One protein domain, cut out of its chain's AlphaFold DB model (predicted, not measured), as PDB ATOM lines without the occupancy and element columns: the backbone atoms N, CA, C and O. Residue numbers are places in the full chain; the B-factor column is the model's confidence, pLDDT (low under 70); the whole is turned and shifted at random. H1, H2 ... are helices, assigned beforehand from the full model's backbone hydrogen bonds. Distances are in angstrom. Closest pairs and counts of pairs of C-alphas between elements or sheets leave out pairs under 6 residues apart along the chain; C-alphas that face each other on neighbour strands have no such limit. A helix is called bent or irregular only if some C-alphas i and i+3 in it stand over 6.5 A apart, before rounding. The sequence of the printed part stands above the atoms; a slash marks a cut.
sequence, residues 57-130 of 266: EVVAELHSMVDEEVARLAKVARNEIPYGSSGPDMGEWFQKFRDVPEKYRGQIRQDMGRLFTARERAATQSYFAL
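What this domain is: This is residues 57 to 130 of the 266 residues of an uncharacterized protein of Planctomycetaceae bacterium (UniProt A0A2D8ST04). Two long helices, H1 and H3, lie side by side and run the same way, and a short third helix, H2, sits near both, so that the three centres make a triangle. Between H1 and H2 the unnamed residues 78 to 89 fold back along the rod, then H2 runs opposite to the two long helices and a tight link leads into H3, the longest helix. The printed part has 74 residues with three named helices, in the order H1, H2, H3, and no named strand; the class is all helix. The whole is only just compact, close to loose, with a radius of gyration of the C-alphas of 13.1 A, and its outline is a rod of 42 by 19 by 17 A.

How they stand to each other: Begin with H1, residues 57 to 77, and look across to H3, residues 102 to 129. They touch, with 27 pairs of C-alphas within 8 A, and the closest are the C-alphas of Ala 77 and Ala 122, 4.1 A apart. They run the same way at a shallow tilt of 14 degrees. Next find H2, residues 90 to 98, which is close to H1 but not clearly touching it; the closest C-alphas are those of Leu 62 and Lys 96, 7.8 A apart. These two run opposite ways at a shallow tilt of 26 degrees. H2 is also close to H3 but not clearly touching it, with the C-alphas of Phe 97 and Ile 108 the closest at 7.5 A. They run opposite ways at a shallow tilt of 13 degrees. In the backbone of H1 and H2, every O i to N i+4 pair is within hydrogen-bond range; in H3, 22 of 24 are.

Where its parts are: Find C-alpha 57 at (6.035, 57.637, 135.254); from there H1 runs 29.9 A to C-alpha 77 at (27.397, 70.150, 118.460). H2, from Met 90 to Arg 98, measures 12.4 A from first to last C-alpha. H3 runs 40.7 A from Glu 102 to C-alpha 129 at (32.288, 76.400, 114.593). Near its beginning H3 is irregular, with C-alphas 103 and 106 standing 7.2 A apart, and it has a kink of 25 degrees near residue 109.

The domain as a whole: The two C-alphas farthest apart are those of Lys 103 and Leu 130, at 42.9 A. The printed part has no cut. The link from H1 to H2, residues 78 to 89, is long, and the link from H2 to H3 is tight, with 3 residues. The mean pLDDT of the printed part is 85.3, and residues 85 to 88, in the long link, are under 70.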
ATOM      1  N   GLU A  57       6.234  56.754 136.409       79.75
ATOM      2  CA  GLU A  57       6.035  57.637 135.254       79.75
ATOM      3  C   GLU A  57       7.036  58.803 135.239       79.75
ATOM      4  O   GLU A  57       7.693  59.035 134.232       79.75
ATOM      5  N   VAL A  58       7.282  59.426 136.400       81.62
ATOM      6  CA  VAL A  58       8.265  60.513 136.580       81.62
ATOM      7  C   VAL A  58       9.687  60.116 136.155       81.62
ATOM      8  O   VAL A  58      10.439  60.933 135.631       81.62
ATOM      9  N   VAL A  59      10.092  58.866 136.395       84.19
ATOM     10  CA  VAL A  59      11.435  58.370 136.053       84.19
ATOM     11  C   VAL A  59      11.529  58.111 134.553       84.19
ATOM     12  O   VAL A  59      12.509  58.516 133.932       84.19
ATOM     13  N   ALA A  60      10.502  57.490 133.969       85.31
ATOM     14  CA  ALA A  60      10.435  57.248 132.531       85.31
ATOM     15  C   ALA A  60      10.399  58.566 131.734       85.31
ATOM     16  O   ALA A  60      11.140  58.710 130.765       85.31
ATOM     17  N   GLU A  61       9.615  59.546 132.194       86.38
ATOM     18  CA  GLU A  61       9.556  60.895 131.622       86.38
ATOM     19  C   GLU A  61      10.920  61.598 131.709       86.38
ATOM     20  O   GLU A  61      11.402  62.162 130.731       86.38
ATOM     21  N   LEU A  62      11.603  61.528 132.858       86.38
ATOM     22  CA  LEU A  62      12.937  62.120 132.995       86.38
ATOM     23  C   LEU A  62      13.955  61.488 132.043       86.38
ATOM     24  O   LEU A  62      14.780  62.206 131.479       86.38
ATOM     25  N   HIS A  63      13.902  60.170 131.846       88.56
ATOM     26  CA  HIS A  63      14.764  59.493 130.881       88.56
ATOM     27  C   HIS A  63      14.511  59.978 129.453       88.56
ATOM     28  O   HIS A  63      15.467  60.369 128.778       88.56
ATOM     29  N   SER A  64      13.250  60.010 129.009       89.81
ATOM     30  CA  SER A  64      12.917  60.448 127.650       89.81
ATOM     31  C   SER A  64      13.306  61.905 127.426       89.81
ATOM     32  O   SER A  64      13.966  62.211 126.434       89.81
ATOM     33  N   MET A  65      13.020  62.787 128.387       89.19
ATOM     34  CA  MET A  65      13.434  64.186 128.314       89.19
ATOM     35  C   MET A  65      14.963  64.321 128.194       89.19
ATOM     36  O   MET A  65      15.450  65.198 127.477       89.19
ATOM     37  N   VAL A  66      15.744  63.489 128.905       90.50
ATOM     38  CA  VAL A  66      17.215  63.564 128.849       90.50
ATOM     39  C   VAL A  66      17.699  63.106 127.485       90.50
ATOM     40  O   VAL A  66      18.547  63.774 126.894       90.50
ATOM     41  N   ASP A  67      17.181  61.992 126.977       92.81
ATOM     42  CA  ASP A  67      17.607  61.451 125.690       92.81
ATOM     43  C   ASP A  67      17.224  62.384 124.528       92.81
ATOM     44  O   ASP A  67      18.052  62.629 123.645       92.81
ATOM     45  N   GLU A  68      16.033  62.989 124.563       92.12
ATOM     46  CA  GLU A  68      15.602  64.010 123.600       92.12
ATOM     47  C   GLU A  68      16.525  65.235 123.613       92.12
ATOM     48  O   GLU A  68      17.005  65.683 122.565       92.12
ATOM     49  N   GLU A  69      16.832  65.758 124.800       91.25
ATOM     50  CA  GLU A  69      17.677  66.941 124.946       91.25
ATOM     51  C   GLU A  69      19.136  66.644 124.574       91.25
ATOM     52  O   GLU A  69      19.785  67.450 123.903       91.25
ATOM     53  N   VAL A  70      19.664  65.468 124.925       92.12
ATOM     54  CA  VAL A  70      20.993  65.014 124.491       92.12
ATOM     55  C   VAL A  70      21.046  64.885 122.969       92.12
ATOM     56  O   VAL A  70      22.013  65.346 122.356       92.12
ATOM     57  N   ALA A  71      20.014  64.320 122.336       93.50
ATOM     58  CA  ALA A  71      19.932  64.217 120.881       93.50
ATOM     59  C   ALA A  71      19.881  65.603 120.220       93.50
ATOM     60  O   ALA A  71      20.578  65.847 119.231       93.50
ATOM     61  N   ARG A  72      19.124  66.545 120.792       91.94
ATOM     62  CA  ARG A  72      19.077  67.940 120.338       91.94
ATOM     63  C   ARG A  72      20.439  68.622 120.472       91.94
ATOM     64  O   ARG A  72      20.929  69.211 119.513       91.94
ATOM     65  N   LEU A  73      21.095  68.497 121.622       91.81
ATOM     66  CA  LEU A  73      22.430  69.053 121.863       91.81
ATOM     67  C   LEU A  73      23.488  68.428 120.945       91.81
ATOM     68  O   LEU A  73      24.418  69.118 120.531       91.81
ATOM     69  N   ALA A  74      23.329  67.163 120.554       92.50
ATOM     70  CA  ALA A  74      24.184  66.542 119.550       92.50
ATOM     71  C   ALA A  74      24.040  67.215 118.172       92.50
ATOM     72  O   ALA A  74      25.049  67.419 117.497       92.50
ATOM     73  N   LYS A  75      22.824  67.624 117.776       92.62
ATOM     74  CA  LYS A  75      22.598  68.426 116.555       92.62
ATOM     75  C   LYS A  75      23.272  69.799 116.652       92.62
ATOM     76  O   LYS A  75      23.938  70.220 115.710       92.62
ATOM     77  N   VAL A  76      23.192  70.462 117.813       91.00
ATOM     78  CA  VAL A  76      23.917  71.728 118.067       91.00
ATOM     79  C   VAL A  76      25.431  71.534 117.956       91.00
ATOM     80  O   VAL A  76      26.121  72.347 117.350       91.00
ATOM     81  N   ALA A  77      25.967  70.447 118.518       90.19
ATOM     82  CA  ALA A  77      27.397  70.150 118.460       90.19
ATOM     83  C   ALA A  77      27.894  69.893 117.027       90.19
ATOM     84  O   ALA A  77      29.056  70.157 116.738       90.19
ATOM     85  N   ARG A  78      27.021  69.410 116.133       90.69
ATOM     86  CA  ARG A  78      27.288  69.274 114.690       90.69
ATOM     87  C   ARG A  78      26.970  70.539 113.886       90.69
ATOM     88  O   ARG A  78      27.069  70.515 112.666       90.69
ATOM     89  N   ASN A  79      26.614  71.633 114.561       88.31
ATOM     90  CA  ASN A  79      26.243  72.912 113.958       88.31
ATOM     91  C   ASN A  79      25.019  72.832 113.018       88.31
ATOM     92  O   ASN A  79      24.860  73.664 112.132       88.31
ATOM     93  N   GLU A  80      24.144  71.839 113.212       88.56
ATOM     94  CA  GLU A  80      22.897  71.685 112.442       88.56
ATOM     95  C   GLU A  80      21.812  72.660 112.920       88.56
ATOM     96  O   GLU A  80      20.929  73.042 112.155       88.56
ATOM     97  N   ILE A  81      21.871  73.055 114.196       88.88
ATOM     98  CA  ILE A  81      20.966  74.030 114.810       88.88
ATOM     99  C   ILE A  81      21.748  75.027 115.683       88.88
ATOM    100  O   ILE A  81      22.760  74.645 116.284       88.88
ATOM    101  N   PRO A  82      21.293  76.291 115.801       83.38
ATOM    102  CA  PRO A  82      21.974  77.302 116.607       83.38
ATOM    103  C   PRO A  82      22.056  76.934 118.092       83.38
ATOM    104  O   PRO A  82      21.100  76.441 118.693       83.38
ATOM    105  N   TYR A  83      23.180  77.258 118.732       80.75
ATOM    106  CA  TYR A  83      23.290  77.153 120.185       80.75
ATOM    107  C   TYR A  83      22.366  78.172 120.868       80.75
ATOM    108  O   TYR A  83      22.325  79.341 120.498       80.75
ATOM    109  N   GLY A  84      21.629  77.735 121.890       70.69
ATOM    110  CA  GLY A  84      20.705  78.600 122.630       70.69
ATOM    111  C   GLY A  84      19.296  78.705 122.043       70.69
ATOM    112  O   GLY A  84      18.473  79.400 122.634       70.69
ATOM    113  N   SER A  85      18.973  77.987 120.958       60.59
ATOM    114  CA  SER A  85      17.573  77.697 120.623       60.59
ATOM    115  C   SER A  85      16.930  76.986 121.821       60.59
ATOM    116  O   SER A  85      17.508  76.010 122.306       60.59
ATOM    117  N   SER A  86      15.816  77.523 122.324       56.09
ATOM    118  CA  SER A  86      15.106  77.164 123.560       56.09
ATOM    119  C   SER A  86      15.279  75.700 123.978       56.09
ATOM    120  O   SER A  86      14.769  74.797 123.325       56.09
ATOM    121  N   GLY A  87      16.047  75.475 125.044       61.94
ATOM    122  CA  GLY A  87      16.096  74.202 125.765       61.94
ATOM    123  C   GLY A  87      15.508  74.393 127.165       61.94
ATOM    124  O   GLY A  87      15.490  75.538 127.636       61.94
ATOM    125  N   PRO A  88      15.047  73.323 127.833       66.50
ATOM    126  CA  PRO A  88      14.424  73.434 129.150       66.50
ATOM    127  C   PRO A  88      15.378  74.081 130.165       66.50
ATOM    128  O   PRO A  88      16.594  73.836 130.139       66.50
ATOM    129  N   ASP A  89      14.854  74.919 131.067       72.06
ATOM    130  CA  ASP A  89      15.693  75.518 132.107       72.06
ATOM    131  C   ASP A  89      16.197  74.433 133.066       72.06
ATOM    132  O   ASP A  89      15.459  73.557 133.513       72.06
ATOM    133  N   MET A  90      17.473  74.513 133.449       74.00
ATOM    134  CA  MET A  90      18.037  73.582 134.431       74.00
ATOM    135  C   MET A  90      17.314  73.680 135.776       74.00
ATOM    136  O   MET A  90      17.303  72.711 136.528       74.00
ATOM    137  N   GLY A  91      16.724  74.835 136.098       75.19
ATOM    138  CA  GLY A  91      15.905  75.003 137.292       75.19
ATOM    139  C   GLY A  91      14.671  74.098 137.313       75.19
ATOM    140  O   GLY A  91      14.292  73.642 138.389       75.19
ATOM    141  N   GLU A  92      14.078  73.805 136.156       78.62
ATOM    142  CA  GLU A  92      12.960  72.865 136.019       78.62
ATOM    143  C   GLU A  92      13.439  71.417 136.183       78.62
ATOM    144  O   GLU A  92      12.875  70.655 136.968       78.62
ATOM    145  N   TRP A  93      14.569  71.076 135.556       79.81
ATOM    146  CA  TRP A  93      15.228  69.777 135.723       79.81
ATOM    147  C   TRP A  93      15.519  69.442 137.187       79.81
ATOM    148  O   TRP A  93      15.250  68.334 137.647       79.81
ATOM    149  N   PHE A  94      16.051  70.405 137.943       79.94
ATOM    150  CA  PHE A  94      16.341  70.207 139.363       79.94
ATOM    151  C   PHE A  94      15.078  70.066 140.219       79.94
ATOM    152  O   PHE A  94      15.128  69.382 141.241       79.94
ATOM    153  N   GLN A  95      13.966  70.688 139.818       80.75
ATOM    154  CA  GLN A  95      12.680  70.517 140.497       80.75
ATOM    155  C   GLN A  95      12.147  69.103 140.273       80.75
ATOM    156  O   GLN A  95      11.962  68.393 141.256       80.75
ATOM    157  N   LYS A  96      12.055  68.645 139.016       82.19
ATOM    158  CA  LYS A  96      11.645  67.267 138.698       82.19
ATOM    159  C   LYS A  96      12.558  66.229 139.364       82.19
ATOM    160  O   LYS A  96      12.083  65.236 139.900       82.19
ATOM    161  N   PHE A  97      13.869  66.485 139.421       80.44
ATOM    162  CA  PHE A  97      14.818  65.616 140.127       80.44
ATOM    163  C   PHE A  97      14.525  65.485 141.629       80.44
ATOM    164  O   PHE A  97      14.734  64.418 142.207       80.44
ATOM    165  N   ARG A  98      14.072  66.559 142.286       81.00
ATOM    166  CA  ARG A  98      13.764  66.534 143.725       81.00
ATOM    167  C   ARG A  98      12.632  65.556 144.037       81.00
ATOM    168  O   ARG A  98      12.677  64.905 145.083       81.00
ATOM    169  N   ASP A  99      11.695  65.426 143.108       84.19
ATOM    170  CA  ASP A  99      10.504  64.592 143.235       84.19
ATOM    171  C   ASP A  99      10.791  63.108 142.902       84.19
ATOM    172  O   ASP A  99       9.949  62.237 143.119       84.19
ATOM    173  N   VAL A 100      12.012  62.782 142.448       85.88
ATOM    174  CA  VAL A 100      12.441  61.405 142.157       85.88
ATOM    175  C   VAL A 100      12.563  60.577 143.448       85.88
ATOM    176  O   VAL A 100      13.302  60.969 144.368       85.88
ATOM    177  N   PRO A 101      11.937  59.379 143.503       84.50
ATOM    178  CA  PRO A 101      12.090  58.447 144.618       84.50
ATOM    179  C   PRO A 101      13.555  58.061 144.858       84.50
ATOM    180  O   PRO A 101      14.302  57.834 143.906       84.50
ATOM    181  N   GLU A 102      13.966  57.911 146.125       84.38
ATOM    182  CA  GLU A 102      15.372  57.667 146.511       84.38
ATOM    183  C   GLU A 102      16.019  56.521 145.721       84.38
ATOM    184  O   GLU A 102      17.141  56.663 145.234       84.38
ATOM    185  N   LYS A 103      15.269  55.430 145.502       87.06
ATOM    186  CA  LYS A 103      15.728  54.255 144.748       87.06
ATOM    187  C   LYS A 103      16.236  54.569 143.333       87.06
ATOM    188  O   LYS A 103      17.120  53.868 142.854       87.06
ATOM    189  N   TYR A 104      15.744  55.628 142.683       86.12
ATOM    190  CA  TYR A 104      16.133  56.007 141.316       86.12
ATOM    191  C   TYR A 104      17.089  57.204 141.253       86.12
ATOM    192  O   TYR A 104      17.619  57.516 140.186       86.12
ATOM    193  N   ARG A 105      17.389  57.869 142.378       84.19
ATOM    194  CA  ARG A 105      18.255  59.066 142.386       84.19
ATOM    195  C   ARG A 105      19.657  58.789 141.854       84.19
ATOM    196  O   ARG A 105      20.258  59.665 141.238       84.19
ATOM    197  N   GLY A 106      20.190  57.590 142.093       84.25
ATOM    198  CA  GLY A 106      21.490  57.177 141.559       84.25
ATOM    199  C   GLY A 106      21.512  57.159 140.030       84.25
ATOM    200  O   GLY A 106      22.439  57.703 139.434       84.25
ATOM    201  N   GLN A 107      20.468  56.600 139.418       85.50
ATOM    202  CA  GLN A 107      20.314  56.508 137.970       85.50
ATOM    203  C   GLN A 107      20.094  57.892 137.348       85.50
ATOM    204  O   GLN A 107      20.889  58.311 136.512       85.50
ATOM    205  N   ILE A 108      19.143  58.672 137.868       87.25
ATOM    206  CA  ILE A 108      18.874  60.016 137.334       87.25
ATOM    207  C   ILE A 108      20.084  60.953 137.490       87.25
ATOM    208  O   ILE A 108      20.329  61.806 136.640       87.25
ATOM    209  N   ARG A 109      20.918  60.792 138.530       85.19
ATOM    210  CA  ARG A 109      22.192  61.537 138.624       85.19
ATOM    211  C   ARG A 109      23.139  61.228 137.462       85.19
ATOM    212  O   ARG A 109      23.873  62.124 137.042       85.19
ATOM    213  N   GLN A 110      23.156  59.992 136.965       86.00
ATOM    214  CA  GLN A 110      23.957  59.624 135.796       86.00
ATOM    215  C   GLN A 110      23.391  60.268 134.528       86.00
ATOM    216  O   GLN A 110      24.164  60.838 133.757       86.00
ATOM    217  N   ASP A 111      22.069  60.272 134.357       87.00
ATOM    218  CA  ASP A 111      21.407  60.912 133.214       87.00
ATOM    219  C   ASP A 111      21.607  62.424 133.198       87.00
ATOM    220  O   ASP A 111      22.001  62.993 132.181       87.00
ATOM    221  N   MET A 112      21.489  63.076 134.355       85.56
ATOM    222  CA  MET A 112      21.860  64.482 134.501       85.56
ATOM    223  C   MET A 112      23.331  64.708 134.135       85.56
ATOM    224  O   MET A 112      23.656  65.668 133.442       85.56
ATOM    225  N   GLY A 113      24.236  63.814 134.544       87.12
ATOM    226  CA  GLY A 113      25.645  63.864 134.148       87.12
ATOM    227  C   GLY A 113      25.854  63.763 132.630       87.12
ATOM    228  O   GLY A 113      26.663  64.515 132.072       87.12
ATOM    229  N   ARG A 114      25.102  62.884 131.951       88.69
ATOM    230  CA  ARG A 114      25.088  62.765 130.482       88.69
ATOM    231  C   ARG A 114      24.601  64.062 129.838       88.69
ATOM    232  O   ARG A 114      25.291  64.593 128.970       88.69
ATOM    233  N   LEU A 115      23.488  64.613 130.322       88.50
ATOM    234  CA  LEU A 115      22.930  65.884 129.860       88.50
ATOM    235  C   LEU A 115      23.931  67.041 130.001       88.50
ATOM    236  O   LEU A 115      24.185  67.765 129.036       88.50
ATOM    237  N   PHE A 116      24.559  67.200 131.172       87.38
ATOM    238  CA  PHE A 116      25.570  68.242 131.390       87.38
ATOM    239  C   PHE A 116      26.764  68.099 130.447       87.38
ATOM    240  O   PHE A 116      27.255  69.097 129.917       87.38
ATOM    241  N   THR A 117      27.209  66.866 130.212       88.25
ATOM    242  CA  THR A 117      28.314  66.581 129.289       88.25
ATOM    243  C   THR A 117      27.933  66.936 127.851       88.25
ATOM    244  O   THR A 117      28.708  67.600 127.161       88.25
ATOM    245  N   ALA A 118      26.729  66.563 127.408       90.81
ATOM    246  CA  ALA A 118      26.216  66.913 126.084       90.81
ATOM    247  C   ALA A 118      26.097  68.433 125.906       90.81
ATOM    248  O   ALA A 118      26.478  68.969 124.866       90.81
ATOM    249  N   ARG A 119      25.641  69.145 126.944       88.69
ATOM    250  CA  ARG A 119      25.511  70.604 126.928       88.69
ATOM    251  C   ARG A 119      26.861  71.297 126.830       88.69
ATOM    252  O   ARG A 119      27.009  72.218 126.030       88.69
ATOM    253  N   GLU A 120      27.839  70.854 127.619       88.50
ATOM    254  CA  GLU A 120      29.212  71.356 127.530       88.50
ATOM    255  C   GLU A 120      29.775  71.136 126.125       88.50
ATOM    256  O   GLU A 120      30.269  72.079 125.508       88.50
ATOM    257  N   ARG A 121      29.637  69.919 125.586       90.69
ATOM    258  CA  ARG A 121      30.108  69.587 124.239       90.69
ATOM    259  C   ARG A 121      29.456  70.474 123.180       90.69
ATOM    260  O   ARG A 121      30.166  71.033 122.352       90.69
ATOM    261  N   ALA A 122      28.138  70.658 123.229       91.88
ATOM    262  CA  ALA A 122      27.418  71.548 122.322       91.88
ATOM    263  C   ALA A 122      27.896  73.004 122.429       91.88
ATOM    264  O   ALA A 122      28.097  73.674 121.415       91.88
ATOM    265  N   ALA A 123      28.121  73.499 123.649       90.44
ATOM    266  CA  ALA A 123      28.610  74.854 123.885       90.44
ATOM    267  C   ALA A 123      30.015  75.072 123.311       90.44
ATOM    268  O   ALA A 123      30.245  76.068 122.625       90.44
ATOM    269  N   THR A 124      30.923  74.127 123.562       92.50
ATOM    270  CA  THR A 124      32.296  74.139 123.052       92.50
ATOM    271  C   THR A 124      32.321  74.035 121.527       92.50
ATOM    272  O   THR A 124      32.908  74.888 120.870       92.50
ATOM    273  N   GLN A 125      31.643  73.044 120.944       92.94
ATOM    274  CA  GLN A 125      31.676  72.821 119.495       92.94
ATOM    275  C   GLN A 125      31.019  73.969 118.721       92.94
ATOM    276  O   GLN A 125      31.605  74.479 117.771       92.94
ATOM    277  N   SER A 126      29.864  74.467 119.180       91.75
ATOM    278  CA  SER A 126      29.234  75.645 118.560       91.75
ATOM    279  C   SER A 126      30.120  76.892 118.615       91.75
ATOM    280  O   SER A 126      30.067  77.713 117.709       91.75
ATOM    281  N   TYR A 127      30.950  77.048 119.650       91.56
ATOM    282  CA  TYR A 127      31.885  78.167 119.737       91.56
ATOM    283  C   TYR A 127      33.012  78.059 118.705       91.56
ATOM    284  O   TYR A 127      33.326  79.041 118.034       91.56
ATOM    285  N   PHE A 128      33.609  76.875 118.550       92.31
ATOM    286  CA  PHE A 128      34.689  76.681 117.580       92.31
ATOM    287  C   PHE A 128      34.202  76.655 116.130       92.31
ATOM    288  O   PHE A 128      34.967  77.040 115.247       92.31
ATOM    289  N   ALA A 129      32.935  76.297 115.898       91.88
ATOM    290  CA  ALA A 129      32.288  76.400 114.593       91.88
ATOM    291  C   ALA A 129      32.105  77.857 114.121       91.88
ATOM    292  O   ALA A 129      32.000  78.102 112.920       91.88
ATOM    293  N   LEU A 130      32.087  78.832 115.038       90.00
ATOM    294  CA  LEU A 130      31.959  80.244 114.679       90.00
ATOM    295  C   LEU A 130      33.273  80.824 114.129       90.00
ATOM    296  O   LEU A 130      34.357  80.510 114.651       90.00
TER     297      LEU A 130